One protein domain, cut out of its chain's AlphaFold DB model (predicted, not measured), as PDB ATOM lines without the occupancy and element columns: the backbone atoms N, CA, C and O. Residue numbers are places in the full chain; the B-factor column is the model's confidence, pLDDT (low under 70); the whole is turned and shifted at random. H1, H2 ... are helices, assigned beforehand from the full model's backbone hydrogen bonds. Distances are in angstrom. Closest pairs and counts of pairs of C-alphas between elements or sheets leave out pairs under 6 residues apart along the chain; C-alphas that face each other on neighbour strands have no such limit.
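This is residues 223 to 296 of the 534 residues of an uncharacterized protein of Scophthalmus maximus (UniProt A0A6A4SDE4). Three helices, H1, H2 and H4, stand side by side as a small bundle, and the shorter H3 packs beside H2, shifted along it toward Met 252, so that the four run nearly along one line in alternating senses. At one side of this body the very short H5 meets H1, and the unnamed tail of residues 290 to 296 follows it. The printed part has 74 residues with five named helices, in the order H1, H2, H3, H4, H5, and no named strand; the class is all helix. The whole is compact, with a radius of gyration of the C-alphas of 12.0 A, and spans 32 by 30 by 23 A.

H1, residues 225 to 237, is the longest helix, 18.5 A from its first C-alpha at (181.783, 214.834, 227.580) to its last at (184.242, 212.973, 209.331). H2, residues 242 to 252, measures 15.4 A. H3, residues 259 to 266, measures 10.6 A. H4, residues 271 to 282, measures 16.1 A and ends with C-alpha 282 at (189.050, 214.224, 230.034). H5, residues 285 to 289, measures 7.0 A and ends with C-alpha 289 at (181.739, 202.763, 229.406).

H1, H2 and H4 form a bundle, three helices side by side, and H2 is the hub, touching H1, H3 and H4. H1 and H2 are a helical hairpin: they touch, with Ala 235 and Phe 245 the closest C-alphas at 6.5 A, and run opposite ways at a shallow tilt of 13 degrees. H4 touches H2 with residues 271 to 274 alone, the closest C-alphas being those of Phe 242 and Thr 271 at 6.1 A; the two run the same way at a shallow tilt of 23 degrees. H1 and H4 are close but not clearly touching, with the C-alphas of Leu 225 and Tyr 282 closest at 7.7 A. H2 and H3 are also a helical hairpin, with the C-alphas of Ile 250 and Asn 266 closest at 6.7 A, at a shallow tilt of 20 degrees. H3 is close to H4 but not clearly touching it, with the C-alphas of Phe 265 and Val 274 closest at 7.2 A. H5 only just touches residues 225 to 229 of H1, with 3 pairs of C-alphas within 8 A, the closest those of Glu 226 and Val 285 at 6.2 A. H1 and H3 are apart, and so are H4 and H5. In H1, H2, H3 and H4 every O i to N i+4 pair is within hydrogen-bond range; in H5 0 of 1 is, beside 1 of 2 O i to N i+3 pairs.

The two C-alphas farthest apart are those of Thr 243 and Ser 291, at 32.7 A. The printed part has no cut. The links H1 to H2, H3 to H4 and H4 to H5 are tight, and H2 to H3 is short. The mean pLDDT of the printed part is 83.0; residues 284 to 296 are under 70, and the mean of H5 is 47.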
ATOM      1  N   THR A 223     177.819 221.179 228.777       95.25
ATOM      2  CA  THR A 223     178.160 220.254 227.683       95.25
ATOM      3  C   THR A 223     178.649 218.914 228.246       95.25
ATOM      4  O   THR A 223     179.710 218.890 228.878       95.25
ATOM      5  N   PRO A 224     177.949 217.788 228.004       93.25
ATOM      6  CA  PRO A 224     178.430 216.485 228.439       93.25
ATOM      7  C   PRO A 224     179.668 216.079 227.633       93.25
ATOM      8  O   PRO A 224     179.814 216.436 226.462       93.25
ATOM      9  N   LEU A 225     180.555 215.288 228.241       90.62
ATOM     10  CA  LEU A 225     181.783 214.834 227.580       90.62
ATOM     11  C   LEU A 225     181.496 214.020 226.304       90.62
ATOM     12  O   LEU A 225     182.232 214.124 225.328       90.62
ATOM     13  N   GLU A 226     180.390 213.274 226.279       93.06
ATOM     14  CA  GLU A 226     179.906 212.585 225.077       93.06
ATOM     15  C   GLU A 226     179.650 213.561 223.918       93.06
ATOM     16  O   GLU A 226     180.126 213.331 222.810       93.06
ATOM     17  N   CYS A 227     179.025 214.713 224.183       96.12
ATOM     18  CA  CYS A 227     178.781 215.745 223.174       96.12
ATOM     19  C   CYS A 227     180.076 216.364 222.637       96.12
ATOM     20  O   CYS A 227     180.150 216.729 221.462       96.12
ATOM     21  N   ILE A 228     181.107 216.483 223.478       96.12
ATOM     22  CA  ILE A 228     182.430 216.969 223.061       96.12
ATOM     23  C   ILE A 228     183.051 215.990 222.063       96.12
ATOM     24  O   ILE A 228     183.558 216.406 221.021       96.12
ATOM     25  N   TRP A 229     182.996 214.694 222.355       95.56
ATOM     26  CA  TRP A 229     183.545 213.671 221.470       95.56
ATOM     27  C   TRP A 229     182.707 213.462 220.209       95.56
ATOM     28  O   TRP A 229     183.280 213.343 219.129       95.56
ATOM     29  N   ASP A 230     181.380 213.548 220.302       97.38
ATOM     30  CA  ASP A 230     180.497 213.591 219.136       97.38
ATOM     31  C   ASP A 230     180.871 214.738 218.193       97.38
ATOM     32  O   ASP A 230     180.910 214.554 216.975       97.38
ATOM     33  N   TRP A 231     181.167 215.925 218.738       97.88
ATOM     34  CA  TRP A 231     181.653 217.042 217.931       97.88
ATOM     35  C   TRP A 231     182.968 216.696 217.242       97.88
ATOM     36  O   TRP A 231     183.114 216.980 216.054       97.88
ATOM     37  N   VAL A 232     183.914 216.086 217.962       96.88
ATOM     38  CA  VAL A 232     185.205 215.686 217.394       96.88
ATOM     39  C   VAL A 232     185.012 214.726 216.224       96.88
ATOM     40  O   VAL A 232     185.526 214.991 215.135       96.88
ATOM     41  N   ASP A 233     184.227 213.671 216.414       95.38
ATOM     42  CA  ASP A 233     183.990 212.650 215.396       95.38
ATOM     43  C   ASP A 233     183.288 213.233 214.165       95.38
ATOM     44  O   ASP A 233     183.786 213.098 213.043       95.38
ATOM     45  N   ILE A 234     182.193 213.973 214.372       96.31
ATOM     46  CA  ILE A 234     181.429 214.613 213.291       96.31
ATOM     47  C   ILE A 234     182.298 215.621 212.534       96.31
ATOM     48  O   ILE A 234     182.289 215.668 211.300       96.31
ATOM     49  N   ALA A 235     183.050 216.456 213.252       96.12
ATOM     50  CA  ALA A 235     183.849 217.501 212.636       96.12
ATOM     51  C   ALA A 235     184.990 216.924 211.788       96.12
ATOM     52  O   ALA A 235     185.282 217.485 210.727       96.12
ATOM     53  N   ILE A 236     185.609 215.818 212.219       91.94
ATOM     54  CA  ILE A 236     186.641 215.103 211.455       91.94
ATOM     55  C   ILE A 236     186.030 214.422 210.231       91.94
ATOM     56  O   ILE A 236     186.552 214.587 209.128       91.94
ATOM     57  N   GLU A 237     184.929 213.687 210.412       91.19
ATOM     58  CA  GLU A 237     184.242 212.973 209.331       91.19
ATOM     59  C   GLU A 237     183.840 213.924 208.198       91.19
ATOM     60  O   GLU A 237     184.028 213.616 207.022       91.19
ATOM     61  N   GLN A 238     183.365 215.119 208.551       91.25
ATOM     62  CA  GLN A 238     182.896 216.121 207.595       91.25
ATOM     63  C   GLN A 238     183.977 217.118 207.137       91.25
ATOM     64  O   GLN A 238     183.665 218.072 206.424       91.25
ATOM     65  N   GLY A 239     185.243 216.943 207.536       89.69
ATOM     66  CA  GLY A 239     186.350 217.789 207.067       89.69
ATOM     67  C   GLY A 239     186.294 219.244 207.557       89.69
ATOM     68  O   GLY A 239     186.654 220.177 206.836       89.69
ATOM     69  N   THR A 240     185.846 219.475 208.790       91.69
ATOM     70  CA  THR A 240     185.713 220.826 209.353       91.69
ATOM     71  C   THR A 240     187.077 221.533 209.440       91.69
ATOM     72  O   THR A 240     188.038 220.963 209.962       91.69
ATOM     73  N   PRO A 241     187.206 222.794 208.974       92.38
ATOM     74  CA  PRO A 241     188.445 223.560 209.114       92.38
ATOM     75  C   PRO A 241     188.868 223.721 210.578       92.38
ATOM     76  O   PRO A 241     188.022 223.997 211.431       92.38
ATOM     77  N   PHE A 242     190.177 223.632 210.849       94.56
ATOM     78  CA  PHE A 242     190.739 223.653 212.208       94.56
ATOM     79  C   PHE A 242     190.217 224.815 213.064       94.56
ATOM     80  O   PHE A 242     189.795 224.607 214.195       94.56
ATOM     81  N   THR A 243     190.173 226.029 212.514       93.94
ATOM     82  CA  THR A 243     189.705 227.215 213.247       93.94
ATOM     83  C   THR A 243     188.259 227.080 213.720       93.94
ATOM     84  O   THR A 243     187.940 227.470 214.838       93.94
ATOM     85  N   CYS A 244     187.379 226.502 212.899       94.25
ATOM     86  CA  CYS A 244     185.988 226.256 213.271       94.25
ATOM     87  C   CYS A 244     185.887 225.105 214.281       94.25
ATOM     88  O   CYS A 244     185.231 225.248 215.311       94.25
ATOM     89  N   PHE A 245     186.594 224.003 214.008       96.69
ATOM     90  CA  PHE A 245     186.701 222.837 214.886       96.69
ATOM     91  C   PHE A 245     187.106 223.226 216.314       96.69
ATOM     92  O   PHE A 245     186.408 222.898 217.275       96.69
ATOM     93  N   HIS A 246     188.198 223.979 216.436       97.38
ATOM     94  CA  HIS A 246     188.764 224.395 217.710       97.38
ATOM     95  C   HIS A 246     187.886 225.433 218.403       97.38
ATOM     96  O   HIS A 246     187.572 225.260 219.574       97.38
ATOM     97  N   HIS A 247     187.397 226.458 217.693       96.81
ATOM     98  CA  HIS A 247     186.536 227.480 218.304       96.81
ATOM     99  C   HIS A 247     185.249 226.909 218.907       96.81
ATOM    100  O   HIS A 247     184.818 227.383 219.954       96.81
ATOM    101  N   HIS A 248     184.633 225.905 218.278       97.75
ATOM    102  CA  HIS A 248     183.473 225.232 218.861       97.75
ATOM    103  C   HIS A 248     183.812 224.578 220.203       97.75
ATOM    104  O   HIS A 248     183.096 224.796 221.177       97.75
ATOM    105  N   LEU A 249     184.943 223.872 220.285       97.50
ATOM    106  CA  LEU A 249     185.417 223.279 221.536       97.50
ATOM    107  C   LEU A 249     185.747 224.332 222.600       97.50
ATOM    108  O   LEU A 249     185.451 224.117 223.769       97.50
ATOM    109  N   ILE A 250     186.301 225.486 222.208       96.44
ATOM    110  CA  ILE A 250     186.565 226.597 223.139       96.44
ATOM    111  C   ILE A 250     185.267 227.052 223.822       96.44
ATOM    112  O   ILE A 250     185.268 227.280 225.030       96.44
ATOM    113  N   TYR A 251     184.163 227.167 223.074       96.56
ATOM    114  CA  TYR A 251     182.867 227.514 223.661       96.56
ATOM    115  C   TYR A 251     182.308 226.384 224.532       96.56
ATOM    116  O   TYR A 251     181.892 226.646 225.659       96.56
ATOM    117  N   MET A 252     182.336 225.140 224.045       96.50
ATOM    118  CA  MET A 252     181.803 223.974 224.765       96.50
ATOM    119  C   MET A 252     182.502 223.741 226.111       96.50
ATOM    120  O   MET A 252     181.859 223.378 227.094       96.50
ATOM    121  N   LEU A 253     183.816 223.975 226.168       93.94
ATOM    122  CA  LEU A 253     184.640 223.777 227.360       93.94
ATOM    123  C   LEU A 253     184.627 224.969 228.323       93.94
ATOM    124  O   LEU A 253     185.174 224.851 229.419       93.94
ATOM    125  N   GLU A 254     184.036 226.113 227.960       90.12
ATOM    126  CA  GLU A 254     184.158 227.361 228.728       90.12
ATOM    127  C   GLU A 254     183.741 227.204 230.200       90.12
ATOM    128  O   GLU A 254     184.368 227.801 231.079       90.12
ATOM    129  N   ARG A 255     182.700 226.400 230.451       84.94
ATOM    130  CA  ARG A 255     182.147 226.127 231.789       84.94
ATOM    131  C   ARG A 255     182.687 224.858 232.438       84.94
ATOM    132  O   ARG A 255     182.658 224.750 233.657       84.94
ATOM    133  N   VAL A 256     183.183 223.929 231.627       80.62
ATOM    134  CA  VAL A 256     183.676 222.618 232.076       80.62
ATOM    135  C   VAL A 256     185.123 222.709 232.569       80.62
ATOM    136  O   VAL A 256     185.533 221.946 233.437       80.62
ATOM    137  N   SER A 257     185.897 223.662 232.041       83.75
ATOM    138  CA  SER A 257     187.340 223.770 232.274       83.75
ATOM    139  C   SER A 257     187.741 224.972 233.133       83.75
ATOM    140  O   SER A 257     187.164 226.067 233.087       83.75
ATOM    141  N   SER A 258     188.804 224.794 233.913       82.81
ATOM    142  CA  SER A 258     189.404 225.847 234.729       82.81
ATOM    143  C   SER A 258     190.063 226.936 233.867       82.81
ATOM    144  O   SER A 258     190.322 226.785 232.672       82.81
ATOM    145  N   GLN A 259     190.333 228.108 234.451       83.75
ATOM    146  CA  GLN A 259     190.976 229.203 233.710       83.75
ATOM    147  C   GLN A 259     192.386 228.844 233.175       83.75
ATOM    148  O   GLN A 259     192.679 229.216 232.035       83.75
ATOM    149  N   PRO A 260     193.266 228.145 233.928       82.31
ATOM    150  CA  PRO A 260     194.564 227.708 233.408       82.31
ATOM    151  C   PRO A 260     194.442 226.719 232.244       82.31
ATOM    152  O   PRO A 260     195.116 226.896 231.231       82.31
ATOM    153  N   GLU A 261     193.539 225.740 232.348       88.06
ATOM    154  CA  GLU A 261     193.262 224.762 231.285       88.06
ATOM    155  C   GLU A 261     192.833 225.449 229.991       88.06
ATOM    156  O   GLU A 261     193.402 225.181 228.936       88.06
ATOM    157  N   ARG A 262     191.925 226.429 230.073       90.19
ATOM    158  CA  ARG A 262     191.486 227.209 228.904       90.19
ATOM    159  C   ARG A 262     192.625 227.942 228.213       90.19
ATOM    160  O   ARG A 262     192.659 227.995 226.989       90.19
ATOM    161  N   LYS A 263     193.570 228.512 228.967       90.56
ATOM    162  CA  LYS A 263     194.731 229.195 228.369       90.56
ATOM    163  C   LYS A 263     195.585 228.225 227.557       90.56
ATOM    164  O   LYS A 263     195.984 228.571 226.448       90.56
ATOM    165  N   VAL A 264     195.829 227.027 228.091       92.06
ATOM    166  CA  VAL A 264     196.569 225.973 227.384       92.06
ATOM    167  C   VAL A 264     195.779 225.517 226.162       92.06
ATOM    168  O   VAL A 264     196.300 225.564 225.050       92.06
ATOM    169  N   PHE A 265     194.504 225.172 226.340       93.62
ATOM    170  CA  PHE A 265     193.644 224.662 225.278       93.62
ATOM    171  C   PHE A 265     193.510 225.635 224.102       93.62
ATOM    172  O   PHE A 265     193.633 225.243 222.943       93.62
ATOM    173  N   ASN A 266     193.314 226.923 224.385       94.69
ATOM    174  CA  ASN A 266     193.146 227.952 223.360       94.69
ATOM    175  C   ASN A 266     194.444 228.236 222.582       94.69
ATOM    176  O   ASN A 266     194.383 228.839 221.514       94.69
ATOM    177  N   SER A 267     195.605 227.828 223.110       94.62
ATOM    178  CA  SER A 267     196.909 227.993 222.452       94.62
ATOM    179  C   SER A 267     197.246 226.876 221.459       94.62
ATOM    180  O   SER A 267     198.197 227.007 220.689       94.62
ATOM    181  N   LEU A 268     196.475 225.785 221.464       93.81
ATOM    182  CA  LEU A 268     196.681 224.651 220.568       93.81
ATOM    183  C   LEU A 268     196.436 225.073 219.115       93.81
ATOM    184  O   LEU A 268     195.512 225.830 218.823       93.81
ATOM    185  N   SER A 269     197.268 224.576 218.200       93.25
ATOM    186  CA  SER A 269     197.318 225.039 216.805       93.25
ATOM    187  C   SER A 269     197.047 223.950 215.764       93.25
ATOM    188  O   SER A 269     197.059 224.237 214.567       93.25
ATOM    189  N   SER A 270     196.783 222.713 216.193       92.94
ATOM    190  CA  SER A 270     196.451 221.598 215.304       92.94
ATOM    191  C   SER A 270     195.321 220.735 215.858       92.94
ATOM    192  O   SER A 270     195.122 220.628 217.071       92.94
ATOM    193  N   THR A 271     194.585 220.079 214.956       92.00
ATOM    194  CA  THR A 271     193.516 219.139 215.322       92.00
ATOM    195  C   THR A 271     194.052 217.997 216.189       92.00
ATOM    196  O   THR A 271     193.407 217.625 217.162       92.00
ATOM    197  N   SER A 272     195.246 217.474 215.882       88.12
ATOM    198  CA  SER A 272     195.882 216.408 216.667       88.12
ATOM    199  C   SER A 272     196.183 216.844 218.099       88.12
ATOM    200  O   SER A 272     195.790 216.151 219.027       88.12
ATOM    201  N   ALA A 273     196.778 218.025 218.289       89.38
ATOM    202  CA  ALA A 273     197.103 218.535 219.617       89.38
ATOM    203  C   ALA A 273     195.844 218.760 220.469       89.38
ATOM    204  O   ALA A 273     195.852 218.503 221.670       89.38
ATOM    205  N   VAL A 274     194.748 219.207 219.845       95.06
ATOM    206  CA  VAL A 274     193.440 219.333 220.503       95.06
ATOM    207  C   VAL A 274     192.906 217.972 220.944       95.06
ATOM    208  O   VAL A 274     192.476 217.844 222.087       95.06
ATOM    209  N   ILE A 275     192.952 216.955 220.080       92.50
ATOM    210  CA  ILE A 275     192.494 215.600 220.421       92.50
ATOM    211  C   ILE A 275     193.348 215.010 221.545       92.50
ATOM    212  O   ILE A 275     192.789 214.535 222.528       92.50
ATOM    213  N   ASP A 276     194.674 215.095 221.444       87.38
ATOM    214  CA  ASP A 276     195.591 214.590 222.469       87.38
ATOM    215  C   ASP A 276     195.342 215.283 223.816       87.38
ATOM    216  O   ASP A 276     195.309 214.635 224.862       87.38
ATOM    217  N   TYR A 277     195.113 216.601 223.808       90.75
ATOM    218  CA  TYR A 277     194.746 217.335 225.016       90.75
ATOM    219  C   TYR A 277     193.429 216.827 225.613       90.75
ATOM    220  O   TYR A 277     193.366 216.573 226.817       90.75
ATOM    221  N   LEU A 278     192.387 216.664 224.789       90.56
ATOM    222  CA  LEU A 278     191.086 216.173 225.242       90.56
ATOM    223  C   LEU A 278     191.195 214.760 225.833       90.56
ATOM    224  O   LEU A 278     190.666 214.524 226.915       90.56
ATOM    225  N   GLN A 279     191.929 213.855 225.178       86.69
ATOM    226  CA  GLN A 279     192.158 212.487 225.658       86.69
ATOM    227  C   GLN A 279     192.901 212.469 226.994       86.69
ATOM    228  O   GLN A 279     192.475 211.791 227.922       86.69
ATOM    229  N   ASN A 280     193.986 213.235 227.114       84.50
ATOM    230  CA  ASN A 280     194.799 213.250 228.330       84.50
ATOM    231  C   ASN A 280     194.090 213.922 229.515       84.50
ATOM    232  O   ASN A 280     194.348 213.560 230.659       84.50
ATOM    233  N   THR A 281     193.230 214.909 229.249       85.38
ATOM    234  CA  THR A 281     192.579 215.707 230.300       85.38
ATOM    235  C   THR A 281     191.244 215.108 230.734       85.38
ATOM    236  O   THR A 281     190.957 215.058 231.926       85.38
ATOM    237  N   TYR A 282     190.430 214.651 229.781       82.75
ATOM    238  CA  TYR A 282     189.050 214.224 230.034       82.75
ATOM    239  C   TYR A 282     188.806 212.734 229.764       82.75
ATOM    240  O   TYR A 282     187.741 212.229 230.108       82.75
ATOM    241  N   GLY A 283     189.768 212.014 229.177       76.69
ATOM    242  CA  GLY A 283     189.571 210.638 228.716       76.69
ATOM    243  C   GLY A 283     188.751 210.560 227.425       76.69
ATOM    244  O   GLY A 283     188.245 211.559 226.913       76.69
ATOM    245  N   SER A 284     188.633 209.360 226.866       67.44
ATOM    246  CA  SER A 284     187.815 209.064 225.685       67.44
ATOM    247  C   SER A 284     186.406 208.591 226.075       67.44
ATOM    248  O   SER A 284     186.188 208.120 227.189       67.44
ATOM    249  N   VAL A 285     185.431 208.627 225.155       53.97
ATOM    250  CA  VAL A 285     184.091 208.028 225.401       53.97
ATOM    251  C   VAL A 285     184.186 206.536 225.749       53.97
ATOM    252  O   VAL A 285     183.368 206.016 226.502       53.97
ATOM    253  N   GLN A 286     185.221 205.842 225.266       48.22
ATOM    254  CA  GLN A 286     185.472 204.434 225.592       48.22
ATOM    255  C   GLN A 286     185.847 204.237 227.074       48.22
ATOM    256  O   GLN A 286     185.549 203.184 227.640       48.22
ATOM    257  N   ASP A 287     186.395 205.266 227.729       44.06
ATOM    258  CA  ASP A 287     186.716 205.257 229.160       44.06
ATOM    259  C   ASP A 287     185.476 205.462 230.056       44.06
ATOM    260  O   ASP A 287     185.474 205.031 231.209       44.06
ATOM    261  N   LEU A 288     184.394 206.062 229.533       46.00
ATOM    262  CA  LEU A 288     183.129 206.277 230.261       46.00
ATOM    263  C   LEU A 288     182.254 205.011 230.346       46.00
ATOM    264  O   LEU A 288     181.415 204.906 231.238       46.00
ATOM    265  N   GLY A 289     182.457 204.046 229.440       40.38
ATOM    266  CA  GLY A 289     181.739 202.763 229.406       40.38
ATOM    267  C   GLY A 289     182.563 201.552 229.851       40.38
ATOM    268  O   GLY A 289     182.000 200.507 230.172       40.38
ATOM    269  N   THR A 290     183.890 201.668 229.907       31.42
ATOM    270  CA  THR A 290     184.778 200.598 230.366       31.42
ATOM    271  C   THR A 290     186.031 201.193 230.985       31.42
ATOM    272  O   THR A 290     186.797 201.885 230.329       31.42
ATOM    273  N   SER A 291     186.280 200.869 232.248       32.22
ATOM    274  CA  SER A 291     187.544 201.146 232.921       32.22
ATOM    275  C   SER A 291     188.732 200.554 232.140       32.22
ATOM    276  O   SER A 291     188.962 199.345 232.249       32.22
ATOM    277  N   ARG A 292     189.492 201.371 231.389       29.02
ATOM    278  CA  ARG A 292     190.957 201.249 231.194       29.02
ATOM    279  C   ARG A 292     191.529 202.349 230.272       29.02
ATOM    280  O   ARG A 292     191.117 202.407 229.122       29.02
ATOM    281  N   PRO A 293     192.559 203.098 230.714       34.62
ATOM    282  CA  PRO A 293     193.101 204.255 229.998       34.62
ATOM    283  C   PRO A 293     193.837 203.870 228.704       34.62
ATOM    284  O   PRO A 293     194.712 203.001 228.703       34.62
ATOM    285  N   SER A 294     193.552 204.573 227.604       38.62
ATOM    286  CA  SER A 294     194.181 204.364 226.289       38.62
ATOM    287  C   SER A 294     195.422 205.235 226.027       38.62
ATOM    288  O   SER A 294     195.605 205.737 224.917       38.62
ATOM    289  N   THR A 295     196.300 205.381 227.021       40.91
ATOM    290  CA  THR A 295     197.700 205.826 226.817       40.91
ATOM    291  C   THR A 295     198.691 204.685 227.041       40.91
ATOM    292  O   THR A 295     199.903 204.860 226.939       40.91
ATOM    293  N   GLU A 296     198.197 203.477 227.299       43.25
ATOM    294  CA  GLU A 296     199.024 202.285 227.233       43.25
ATOM    295  C   GLU A 296     199.003 201.746 225.802       43.25
ATOM    296  O   GLU A 296     197.955 201.678 225.149       43.25
TER     297      GLU A 296